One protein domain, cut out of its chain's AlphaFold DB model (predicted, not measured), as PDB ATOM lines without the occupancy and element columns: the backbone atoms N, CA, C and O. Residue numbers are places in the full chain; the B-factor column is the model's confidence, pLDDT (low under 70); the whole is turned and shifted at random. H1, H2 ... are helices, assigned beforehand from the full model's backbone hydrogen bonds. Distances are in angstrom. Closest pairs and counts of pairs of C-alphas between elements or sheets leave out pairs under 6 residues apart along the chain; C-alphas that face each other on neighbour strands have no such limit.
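AT A GLANCE: This is residues 20 to 53, 78 to 123 and 127 to 131 of the 133 residues of the protein "Trehalose 6-phosphate phosphatase" of Haematococcus lacustris (UniProt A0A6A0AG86). With little regular structure, the printed part is an open, thinly strung trace: residues 20 to 35 fold back on themselves and lead into H1, which sticks out, H2 and H3 form a separate arm, and residues 101 to 123 run away from H3. The 85 printed residues hold three named helices, H1, H2, H3, with 33 residues, and no named strand: all helix. It is only just loose, close to extended, with a radius of gyration of the C-alphas of 17.8 A and spans of 48 by 40 by 23 A.

HOW THE PARTS SIT: Residues 22 to 23 pair antiparallel with residues 30 to 31. H1, residues 36 to 52, is apart from H2, residues 78 to 86, and from H3, residues 94 to 100. H2 and H3, joined by a short link of 7 residues, are apart. Every O i to N i+4 pair is within hydrogen-bond range in H1, H2 and H3.

IN THESE COORDINATES: H1 begins at C-alpha 36 (-1.898, 17.730, -21.765) and measures 24.9 A, H2 12.8 A and H3 10.0 A from first to last C-alpha; H3 ends at C-alpha 100 (-21.511, 31.623, -26.714).

THE WHOLE: The C-alphas farthest apart, of Glu 26 and Ala 53, are 48.6 A apart. Residues 54 to 77 and 124 to 126 are not printed; the C-alpha gaps are 16.4 A and 9.0 A. Residues 20 to 53 are under pLDDT 70.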
ATOM      1  N   ALA A  20     -13.504  19.488 -25.325       40.59
ATOM      2  CA  ALA A  20     -14.345  19.415 -24.142       40.59
ATOM      3  C   ALA A  20     -14.431  20.816 -23.532       40.59
ATOM      4  O   ALA A  20     -13.551  21.273 -22.809       40.59
ATOM      5  N   PHE A  21     -15.485  21.527 -23.902       42.31
ATOM      6  CA  PHE A  21     -15.815  22.826 -23.362       42.31
ATOM      7  C   PHE A  21     -16.504  22.601 -22.021       42.31
ATOM      8  O   PHE A  21     -17.683  22.256 -21.960       42.31
ATOM      9  N   SER A  22     -15.737  22.731 -20.942       47.69
ATOM     10  CA  SER A  22     -16.263  22.632 -19.586       47.69
ATOM     11  C   SER A  22     -16.773  24.003 -19.153       47.69
ATOM     12  O   SER A  22     -16.006  24.958 -19.021       47.69
ATOM     13  N   GLN A  23     -18.082  24.122 -18.950       47.84
ATOM     14  CA  GLN A  23     -18.659  25.275 -18.270       47.84
ATOM     15  C   GLN A  23     -18.681  24.982 -16.772       47.84
ATOM     16  O   GLN A  23     -19.381  24.074 -16.331       47.84
ATOM     17  N   ASN A  24     -17.946  25.762 -15.977       50.44
ATOM     18  CA  ASN A  24     -18.087  25.711 -14.526       50.44
ATOM     19  C   ASN A  24     -19.344  26.514 -14.116       50.44
ATOM     20  O   ASN A  24     -19.358  27.740 -14.303       50.44
ATOM     21  N   PRO A  25     -20.390  25.868 -13.559       50.91
ATOM     22  CA  PRO A  25     -21.648  26.530 -13.217       50.91
ATOM     23  C   PRO A  25     -21.510  27.554 -12.081       50.91
ATOM     24  O   PRO A  25     -22.341  28.451 -11.984       50.91
ATOM     25  N   GLU A  26     -20.455  27.483 -11.261       49.31
ATOM     26  CA  GLU A  26     -20.246  28.411 -10.140       49.31
ATOM     27  C   GLU A  26     -19.537  29.710 -10.542       49.31
ATOM     28  O   GLU A  26     -19.703  30.734  -9.884       49.31
ATOM     29  N   THR A  27     -18.747  29.702 -11.619       57.44
ATOM     30  CA  THR A  27     -17.906  30.860 -11.994       57.44
ATOM     31  C   THR A  27     -18.278  31.492 -13.332       57.44
ATOM     32  O   THR A  27     -17.669  32.489 -13.718       57.44
ATOM     33  N   GLN A  28     -19.247  30.921 -14.065       52.19
ATOM     34  CA  GLN A  28     -19.620  31.301 -15.442       52.19
ATOM     35  C   GLN A  28     -18.423  31.428 -16.408       52.19
ATOM     36  O   GLN A  28     -18.547  31.999 -17.500       52.19
ATOM     37  N   ARG A  29     -17.260  30.877 -16.047       45.50
ATOM     38  CA  ARG A  29     -16.019  30.983 -16.806       45.50
ATOM     39  C   ARG A  29     -16.071  29.974 -17.948       45.50
ATOM     40  O   ARG A  29     -16.307  28.791 -17.732       45.50
ATOM     41  N   ALA A  30     -15.917  30.469 -19.169       48.91
ATOM     42  CA  ALA A  30     -15.693  29.637 -20.341       48.91
ATOM     43  C   ALA A  30     -14.177  29.462 -20.473       48.91
ATOM     44  O   ALA A  30     -13.485  30.416 -20.823       48.91
ATOM     45  N   SER A  31     -13.660  28.288 -20.122       49.62
ATOM     46  CA  SER A  31     -12.258  27.931 -20.336       49.62
ATOM     47  C   SER A  31     -12.144  27.054 -21.578       49.62
ATOM     48  O   SER A  31     -12.872  26.080 -21.759       49.62
ATOM     49  N   PHE A  32     -11.234  27.441 -22.462       48.75
ATOM     50  CA  PHE A  32     -10.795  26.619 -23.574       48.75
ATOM     51  C   PHE A  32      -9.506  25.935 -23.125       48.75
ATOM     52  O   PHE A  32      -8.443  26.551 -23.133       48.75
ATOM     53  N   GLU A  33      -9.614  24.704 -22.635       40.41
ATOM     54  CA  GLU A  33      -8.453  23.927 -22.206       40.41
ATOM     55  C   GLU A  33      -7.984  23.047 -23.366       40.41
ATOM     56  O   GLU A  33      -8.743  22.247 -23.913       40.41
ATOM     57  N   VAL A  34      -6.727  23.237 -23.768       45.78
ATOM     58  CA  VAL A  34      -5.980  22.250 -24.551       45.78
ATOM     59  C   VAL A  34      -5.410  21.278 -23.524       45.78
ATOM     60  O   VAL A  34      -4.608  21.691 -22.684       45.78
ATOM     61  N   PHE A  35      -5.857  20.023 -23.528       38.16
ATOM     62  CA  PHE A  35      -5.437  19.058 -22.511       38.16
ATOM     63  C   PHE A  35      -3.983  18.630 -22.744       38.16
ATOM     64  O   PHE A  35      -3.477  18.654 -23.865       38.16
ATOM     65  N   GLU A  36      -3.295  18.193 -21.689       47.88
ATOM     66  CA  GLU A  36      -1.898  17.730 -21.765       47.88
ATOM     67  C   GLU A  36      -1.724  16.571 -22.774       47.88
ATOM     68  O   GLU A  36      -0.702  16.472 -23.455       47.88
ATOM     69  N   SER A  37      -2.776  15.764 -22.968       47.75
ATOM     70  CA  SER A  37      -2.870  14.732 -24.010       47.75
ATOM     71  C   SER A  37      -2.824  15.289 -25.435       47.75
ATOM     72  O   SER A  37      -2.280  14.649 -26.338       47.75
ATOM     73  N   ASP A  38      -3.375  16.482 -25.652       56.72
ATOM     74  CA  ASP A  38      -3.404  17.145 -26.956       56.72
ATOM     75  C   ASP A  38      -2.029  17.729 -27.280       56.72
ATOM     76  O   ASP A  38      -1.574  17.656 -28.421       56.72
ATOM     77  N   VAL A  39      -1.324  18.233 -26.262       55.22
ATOM     78  CA  VAL A  39       0.061  18.708 -26.381       55.22
ATOM     79  C   VAL A  39       1.001  17.554 -26.724       55.22
ATOM     80  O   VAL A  39       1.845  17.695 -27.607       55.22
ATOM     81  N   GLU A  40       0.841  16.396 -26.082       53.25
ATOM     82  CA  GLU A  40       1.671  15.223 -26.375       53.25
ATOM     83  C   GLU A  40       1.369  14.639 -27.762       53.25
ATOM     84  O   GLU A  40       2.281  14.291 -28.514       53.25
ATOM     85  N   THR A  41       0.099  14.652 -28.174       58.38
ATOM     86  CA  THR A  41      -0.308  14.303 -29.544       58.38
ATOM     87  C   THR A  41       0.284  15.275 -30.569       58.38
ATOM     88  O   THR A  41       0.762  14.856 -31.627       58.38
ATOM     89  N   LEU A  42       0.315  16.576 -30.263       53.69
ATOM     90  CA  LEU A  42       0.956  17.591 -31.102       53.69
ATOM     91  C   LEU A  42       2.470  17.373 -31.201       53.69
ATOM     92  O   LEU A  42       3.015  17.416 -32.306       53.69
ATOM     93  N   ARG A  43       3.153  17.074 -30.088       61.50
ATOM     94  CA  ARG A  43       4.590  16.742 -30.077       61.50
ATOM     95  C   ARG A  43       4.890  15.493 -30.901       61.50
ATOM     96  O   ARG A  43       5.802  15.521 -31.730       61.50
ATOM     97  N   ALA A  44       4.098  14.434 -30.739       58.47
ATOM     98  CA  ALA A  44       4.247  13.192 -31.497       58.47
ATOM     99  C   ALA A  44       4.110  13.427 -33.010       58.47
ATOM    100  O   ALA A  44       4.917  12.925 -33.796       58.47
ATOM    101  N   ARG A  45       3.146  14.257 -33.426       57.31
ATOM    102  CA  ARG A  45       2.941  14.620 -34.837       57.31
ATOM    103  C   ARG A  45       4.077  15.475 -35.395       57.31
ATOM    104  O   ARG A  45       4.536  15.215 -36.504       57.31
ATOM    105  N   LEU A  46       4.591  16.434 -34.622       61.91
ATOM    106  CA  LEU A  46       5.734  17.254 -35.041       61.91
ATOM    107  C   LEU A  46       7.005  16.411 -35.255       61.91
ATOM    108  O   LEU A  46       7.785  16.679 -36.172       61.91
ATOM    109  N   CYS A  47       7.212  15.377 -34.430       54.31
ATOM    110  CA  CYS A  47       8.308  14.422 -34.596       54.31
ATOM    111  C   CYS A  47       8.148  13.569 -35.863       54.31
ATOM    112  O   CYS A  47       9.126  13.375 -36.582       54.31
ATOM    113  N   GLN A  48       6.933  13.121 -36.187       54.56
ATOM    114  CA  GLN A  48       6.667  12.342 -37.405       54.56
ATOM    115  C   GLN A  48       6.886  13.165 -38.683       54.56
ATOM    116  O   GLN A  48       7.529  12.689 -39.618       54.56
ATOM    117  N   SER A  49       6.466  14.435 -38.702       54.22
ATOM    118  CA  SER A  49       6.705  15.329 -39.846       54.22
ATOM    119  C   SER A  49       8.197  15.609 -40.092       54.22
ATOM    120  O   SER A  49       8.611  15.736 -41.242       54.22
ATOM    121  N   LYS A  50       9.037  15.637 -39.044       47.38
ATOM    122  CA  LYS A  50      10.505  15.771 -39.183       47.38
ATOM    123  C   LYS A  50      11.189  14.506 -39.714       47.38
ATOM    124  O   LYS A  50      12.254  14.614 -40.320       47.38
ATOM    125  N   VAL A  51      10.608  13.325 -39.483       52.38
ATOM    126  CA  VAL A  51      11.150  12.034 -39.947       52.38
ATOM    127  C   VAL A  51      10.809  11.784 -41.421       52.38
ATOM    128  O   VAL A  51      11.693  11.364 -42.167       52.38
ATOM    129  N   SER A  52       9.601  12.135 -41.885       51.91
ATOM    130  CA  SER A  52       9.246  12.038 -43.316       51.91
ATOM    131  C   SER A  52      10.108  12.929 -44.216       51.91
ATOM    132  O   SER A  52      10.456  12.518 -45.318       51.91
ATOM    133  N   ALA A  53      10.552  14.096 -43.735       53.12
ATOM    134  CA  ALA A  53      11.450  14.978 -44.488       53.12
ATOM    135  C   ALA A  53      12.881  14.423 -44.663       53.12
ATOM    136  O   ALA A  53      13.680  14.999 -45.399       53.12
ATOM    137  N   HIS A  78      -2.864  20.869 -49.762       91.44
ATOM    138  CA  HIS A  78      -3.540  19.863 -48.948       91.44
ATOM    139  C   HIS A  78      -3.117  19.956 -47.476       91.44
ATOM    140  O   HIS A  78      -3.967  19.963 -46.578       91.44
ATOM    141  N   TYR A  79      -1.814  20.106 -47.220       92.50
ATOM    142  CA  TYR A  79      -1.289  20.330 -45.876       92.50
ATOM    143  C   TYR A  79      -1.851  21.610 -45.243       92.50
ATOM    144  O   TYR A  79      -2.297  21.586 -44.095       92.50
ATOM    145  N   TYR A  80      -1.871  22.718 -45.988       89.44
ATOM    146  CA  TYR A  80      -2.381  23.998 -45.502       89.44
ATOM    147  C   TYR A  80      -3.872  23.931 -45.149       89.44
ATOM    148  O   TYR A  80      -4.276  24.393 -44.081       89.44
ATOM    149  N   ASN A  81      -4.684  23.287 -45.988       88.81
ATOM    150  CA  ASN A  81      -6.106  23.089 -45.711       88.81
ATOM    151  C   ASN A  81      -6.322  22.226 -44.459       88.81
ATOM    152  O   ASN A  81      -7.083  22.612 -43.572       88.81
ATOM    153  N   SER A  82      -5.575  21.126 -44.317       91.44
ATOM    154  CA  SER A  82      -5.609  20.309 -43.095       91.44
ATOM    155  C   SER A  82      -5.196  21.109 -41.851       91.44
ATOM    156  O   SER A  82      -5.770  20.943 -40.772       91.44
ATOM    157  N   TRP A  83      -4.225  22.016 -41.983       92.75
ATOM    158  CA  TRP A  83      -3.810  22.896 -40.894       92.75
ATOM    159  C   TRP A  83      -4.917  23.878 -40.487       92.75
ATOM    160  O   TRP A  83      -5.147  24.052 -39.287       92.75
ATOM    161  N   LEU A  84      -5.633  24.466 -41.450       87.56
ATOM    162  CA  LEU A  84      -6.758  25.377 -41.198       87.56
ATOM    163  C   LEU A  84      -7.933  24.694 -40.493       87.56
ATOM    164  O   LEU A  84      -8.581  25.320 -39.652       87.56
ATOM    165  N   ASP A  85      -8.191  23.423 -40.797       86.12
ATOM    166  CA  ASP A  85      -9.237  22.644 -40.124       86.12
ATOM    167  C   ASP A  85      -8.911  22.421 -38.641       86.12
ATOM    168  O   ASP A  85      -9.794  22.447 -37.781       86.12
ATOM    169  N   MET A  86      -7.627  22.262 -38.312       89.62
ATOM    170  CA  MET A  86      -7.175  22.117 -36.925       89.62
ATOM    171  C   MET A  86      -7.095  23.444 -36.164       89.62
ATOM    172  O   MET A  86      -7.248  23.457 -34.936       89.62
ATOM    173  N   HIS A  87      -6.877  24.552 -36.875       85.88
ATOM    174  CA  HIS A  87      -6.689  25.889 -36.310       85.88
ATOM    175  C   HIS A  87      -7.779  26.844 -36.817       85.88
ATOM    176  O   HIS A  87      -7.512  27.738 -37.625       85.88
ATOM    177  N   PRO A  88      -9.033  26.674 -36.351       82.62
ATOM    178  CA  PRO A  88     -10.132  27.516 -36.790       82.62
ATOM    179  C   PRO A  88      -9.888  28.972 -36.385       82.62
ATOM    180  O   PRO A  88      -9.634  29.288 -35.224       82.62
ATOM    181  N   CYS A  89     -10.016  29.874 -37.356       87.31
ATOM    182  CA  CYS A  89      -9.891  31.306 -37.127       87.31
ATOM    183  C   CYS A  89     -11.110  31.847 -36.363       87.31
ATOM    184  O   CYS A  89     -12.243  31.762 -36.844       87.31
ATOM    185  N   VAL A  90     -10.868  32.453 -35.197       89.31
ATOM    186  CA  VAL A  90     -11.908  33.067 -34.351       89.31
ATOM    187  C   VAL A  90     -12.679  34.142 -35.112       89.31
ATOM    188  O   VAL A  90     -13.903  34.173 -35.045       89.31
ATOM    189  N   LEU A  91     -11.983  34.987 -35.879       88.56
ATOM    190  CA  LEU A  91     -12.607  36.080 -36.628       88.56
ATOM    191  C   LEU A  91     -13.547  35.567 -37.725       88.56
ATOM    192  O   LEU A  91     -14.621  36.129 -37.920       88.56
ATOM    193  N   ARG A  92     -13.189  34.462 -38.394       88.75
ATOM    194  CA  ARG A  92     -14.047  33.832 -39.414       88.75
ATOM    195  C   ARG A  92     -15.353  33.303 -38.818       88.75
ATOM    196  O   ARG A  92     -16.372  33.293 -39.496       88.75
ATOM    197  N   ASN A  93     -15.324  32.915 -37.544       86.31
ATOM    198  CA  ASN A  93     -16.454  32.328 -36.827       86.31
ATOM    199  C   ASN A  93     -16.965  33.242 -35.698       86.31
ATOM    200  O   ASN A  93     -17.511  32.757 -34.703       86.31
ATOM    201  N   ILE A  94     -16.784  34.561 -35.831       88.88
ATOM    202  CA  ILE A  94     -16.992  35.502 -34.723       88.88
ATOM    203  C   ILE A  94     -18.432  35.505 -34.199       88.88
ATOM    204  O   ILE A  94     -18.634  35.656 -33.000       88.88
ATOM    205  N   GLU A  95     -19.430  35.270 -35.052       91.88
ATOM    206  CA  GLU A  95     -20.838  35.227 -34.633       91.88
ATOM    207  C   GLU A  95     -21.155  34.018 -33.744       91.88
ATOM    208  O   GLU A  95     -21.834  34.156 -32.726       91.88
ATOM    209  N   ALA A  96     -20.588  32.847 -34.049       88.19
ATOM    210  CA  ALA A  96     -20.726  31.668 -33.194       88.19
ATOM    211  C   ALA A  96     -20.057  31.890 -31.827       88.19
ATOM    212  O   ALA A  96     -20.605  31.511 -30.792       88.19
ATOM    213  N   VAL A  97     -18.897  32.554 -31.814       88.38
ATOM    214  CA  VAL A  97     -18.191  32.910 -30.577       88.38
ATOM    215  C   VAL A  97     -18.990  33.935 -29.766       88.38
ATOM    216  O   VAL A  97     -19.186  33.743 -28.568       88.38
ATOM    217  N   LYS A  98     -19.523  34.985 -30.403       87.81
ATOM    218  CA  LYS A  98     -20.379  35.992 -29.752       87.81
ATOM    219  C   LYS A  98     -21.613  35.368 -29.104       87.81
ATOM    220  O   LYS A  98     -21.907  35.696 -27.958       87.81
ATOM    221  N   ALA A  99     -22.297  34.457 -29.799       91.19
ATOM    222  CA  ALA A  99     -23.465  33.765 -29.258       91.19
ATOM    223  C   ALA A  99     -23.128  32.994 -27.969       91.19
ATOM    224  O   ALA A  99     -23.871  33.052 -26.994       91.19
ATOM    225  N   GLN A 100     -21.967  32.335 -27.916       86.25
ATOM    226  CA  GLN A 100     -21.511  31.623 -26.714       86.25
ATOM    227  C   GLN A 100     -21.076  32.554 -25.572       86.25
ATOM    228  O   GLN A 100     -21.119  32.172 -24.400       86.25
ATOM    229  N   LEU A 101     -20.639  33.769 -25.905       88.88
ATOM    230  CA  LEU A 101     -20.227  34.790 -24.943       88.88
ATOM    231  C   LEU A 101     -21.384  35.689 -24.486       88.88
ATOM    232  O   LEU A 101     -21.155  36.610 -23.700       88.88
ATOM    233  N   GLN A 102     -22.617  35.440 -24.933       89.56
ATOM    234  CA  GLN A 102     -23.772  36.254 -24.569       89.56
ATOM    235  C   GLN A 102     -23.930  36.341 -23.041       89.56
ATOM    236  O   GLN A 102     -23.936  35.335 -22.334       89.56
ATOM    237  N   GLY A 103     -24.030  37.571 -22.527       88.44
ATOM    238  CA  GLY A 103     -24.138  37.843 -21.091       88.44
ATOM    239  C   GLY A 103     -22.823  37.739 -20.307       88.44
ATOM    240  O   GLY A 103     -22.828  37.980 -19.101       88.44
ATOM    241  N   LYS A 104     -21.693  37.429 -20.958       90.31
ATOM    242  CA  LYS A 104     -20.368  37.357 -20.325       90.31
ATOM    243  C   LYS A 104     -19.552  38.611 -20.621       90.31
ATOM    244  O   LYS A 104     -19.576  39.148 -21.726       90.31
ATOM    245  N   ARG A 105     -18.766  39.057 -19.638       89.31
ATOM    246  CA  ARG A 105     -17.735  40.081 -19.856       89.31
ATOM    247  C   ARG A 105     -16.477  39.411 -20.396       89.31
ATOM    248  O   ARG A 105     -15.871  38.596 -19.703       89.31
ATOM    249  N   LEU A 106     -16.097  39.759 -21.621       87.88
ATOM    250  CA  LEU A 106     -14.889  39.249 -22.256       87.88
ATOM    251  C   LEU A 106     -13.675  40.092 -21.844       87.88
ATOM    252  O   LEU A 106     -13.717  41.318 -21.914       87.88
ATOM    253  N   ALA A 107     -12.594  39.421 -21.454       90.38
ATOM    254  CA  ALA A 107     -11.263  40.008 -21.372       90.38
ATOM    255  C   ALA A 107     -10.400  39.371 -22.465       90.38
ATOM    256  O   ALA A 107     -10.377  38.145 -22.587       90.38
ATOM    257  N   VAL A 108      -9.724  40.197 -23.263       88.38
ATOM    258  CA  VAL A 108      -8.837  39.752 -24.344       88.38
ATOM    259  C   VAL A 108      -7.432  40.234 -24.028       88.38
ATOM    260  O   VAL A 108      -7.238  41.398 -23.686       88.38
ATOM    261  N   PHE A 109      -6.469  39.330 -24.150       90.25
ATOM    262  CA  PHE A 109      -5.049  39.636 -24.075       90.25
ATOM    263  C   PHE A 109      -4.483  39.438 -25.475       90.25
ATOM    264  O   PHE A 109      -4.717  38.394 -26.083       90.25
ATOM    265  N   LEU A 110      -3.820  40.462 -25.994       91.38
ATOM    266  CA  LEU A 110      -3.212  40.457 -27.318       91.38
ATOM    267  C   LEU A 110      -1.733  40.766 -27.152       91.38
ATOM    268  O   LEU A 110      -1.375  41.651 -26.369       91.38
ATOM    269  N   ASP A 111      -0.904  40.043 -27.893       92.88
ATOM    270  CA  ASP A 111       0.515  40.353 -27.985       92.88
ATOM    271  C   ASP A 111       0.702  41.711 -28.672       92.88
ATOM    272  O   ASP A 111      -0.182  42.196 -29.382       92.88
ATOM    273  N   TYR A 112       1.848  42.349 -28.452       93.38
ATOM    274  CA  TYR A 112       2.124  43.659 -29.034       93.38
ATOM    275  C   TYR A 112       2.776  43.509 -30.418       93.38
ATOM    276  O   TYR A 112       2.112  43.711 -31.439       93.38
ATOM    277  N   ASP A 113       4.032  43.061 -30.456       91.75
ATOM    278  CA  ASP A 113       4.817  42.949 -31.687       91.75
ATOM    279  C   ASP A 113       4.336  41.817 -32.592       91.75
ATOM    280  O   ASP A 113       4.194  40.666 -32.181       91.75
ATOM    281  N   GLY A 114       4.074  42.151 -33.854       90.12
ATOM    282  CA  GLY A 114       3.557  41.207 -34.842       90.12
ATOM    283  C   GLY A 114       2.075  40.861 -34.688       90.12
ATOM    284  O   GLY A 114       1.571  40.073 -35.485       90.12
ATOM    285  N   THR A 115       1.372  41.451 -33.711       92.12
ATOM    286  CA  THR A 115      -0.091  41.346 -33.568       92.12
ATOM    287  C   THR A 115      -0.755  42.717 -33.668       92.12
ATOM    288  O   THR A 115      -1.523  42.956 -34.599       92.12
ATOM    289  N   LEU A 116      -0.471  43.627 -32.732       93.81
ATOM    290  CA  LEU A 116      -1.009  44.993 -32.749       93.81
ATOM    291  C   LEU A 116      -0.153  45.939 -33.598       93.81
ATOM    292  O   LEU A 116      -0.656  46.938 -34.115       93.81
ATOM    293  N   THR A 117       1.128  45.615 -33.757       93.06
ATOM    294  CA  THR A 117       2.095  46.354 -34.573       93.06
ATOM    295  C   THR A 117       2.711  45.438 -35.639       93.06
ATOM    296  O   THR A 117       2.724  44.213 -35.476       93.06
ATOM    297  N   PRO A 118       3.215  45.983 -36.762       91.19
ATOM    298  CA  PRO A 118       3.971  45.199 -37.736       91.19
ATOM    299  C   PRO A 118       5.235  44.583 -37.124       91.19
ATOM    300  O   PRO A 118       5.833  45.150 -36.214       91.19
ATOM    301  N   ILE A 119       5.690  43.453 -37.674       94.44
ATOM    302  CA  ILE A 119       7.004  42.894 -37.325       94.44
ATOM    303  C   ILE A 119       8.086  43.794 -37.942       94.44
ATOM    304  O   ILE A 119       8.163  43.911 -39.166       94.44
ATOM    305  N   VAL A 120       8.918  44.416 -37.105       94.88
ATOM    306  CA  VAL A 120       9.958  45.382 -37.504       94.88
ATOM    307  C   VAL A 120      11.355  44.930 -37.068       94.88
ATOM    308  O   VAL A 120      11.507  44.165 -36.119       94.88
ATOM    309  N   SER A 121      12.393  45.386 -37.778       96.19
ATOM    310  CA  SER A 121      13.793  45.052 -37.455       96.19
ATOM    311  C   SER A 121      14.380  45.906 -36.331       96.19
ATOM    312  O   SER A 121      15.285  45.454 -35.634       96.19
ATOM    313  N   ASN A 122      13.881  47.131 -36.167       95.75
ATOM    314  CA  ASN A 122      14.239  48.024 -35.076       95.75
ATOM    315  C   ASN A 122      13.049  48.109 -34.103       95.75
ATOM    316  O   ASN A 122      11.962  48.487 -34.543       95.75
ATOM    317  N   PRO A 123      13.219  47.766 -32.815       92.56
ATOM    318  CA  PRO A 123      12.119  47.765 -31.849       92.56
ATOM    319  C   PRO A 123      11.466  49.141 -31.658       92.56
ATOM    320  O   PRO A 123      10.266  49.206 -31.406       92.56
ATOM    321  N   LEU A 127       5.318  50.889 -33.759       93.19
ATOM    322  CA  LEU A 127       4.312  51.894 -33.437       93.19
ATOM    323  C   LEU A 127       2.892  51.388 -33.718       93.19
ATOM    324  O   LEU A 127       2.608  50.809 -34.769       93.19
ATOM    325  N   LEU A 128       1.975  51.660 -32.785       94.31
ATOM    326  CA  LEU A 128       0.558  51.326 -32.929       94.31
ATOM    327  C   LEU A 128      -0.101  52.204 -34.003       94.31
ATOM    328  O   LEU A 128      -0.122  53.434 -33.890       94.31
ATOM    329  N   GLY A 129      -0.659  51.567 -35.033       88.38
ATOM    330  CA  GLY A 129      -1.355  52.251 -36.121       88.38
ATOM    331  C   GLY A 129      -2.663  52.919 -35.677       88.38
ATOM    332  O   GLY A 129      -3.274  52.538 -34.680       88.38
ATOM    333  N   THR A 130      -3.137  53.893 -36.458       89.06
ATOM    334  CA  THR A 130      -4.350  54.679 -36.148       89.06
ATOM    335  C   THR A 130      -5.626  53.849 -36.043       89.06
ATOM    336  O   THR A 130      -6.535  54.240 -35.329       89.06
ATOM    337  N   GLN A 131      -5.697  52.709 -36.728       83.31
ATOM    338  CA  GLN A 131      -6.866  51.824 -36.703       83.31
ATOM    339  C   GLN A 131      -7.039  51.081 -35.372       83.31
ATOM    340  O   GLN A 131      -8.118  50.572 -35.090       83.31
TER     341      GLN A 131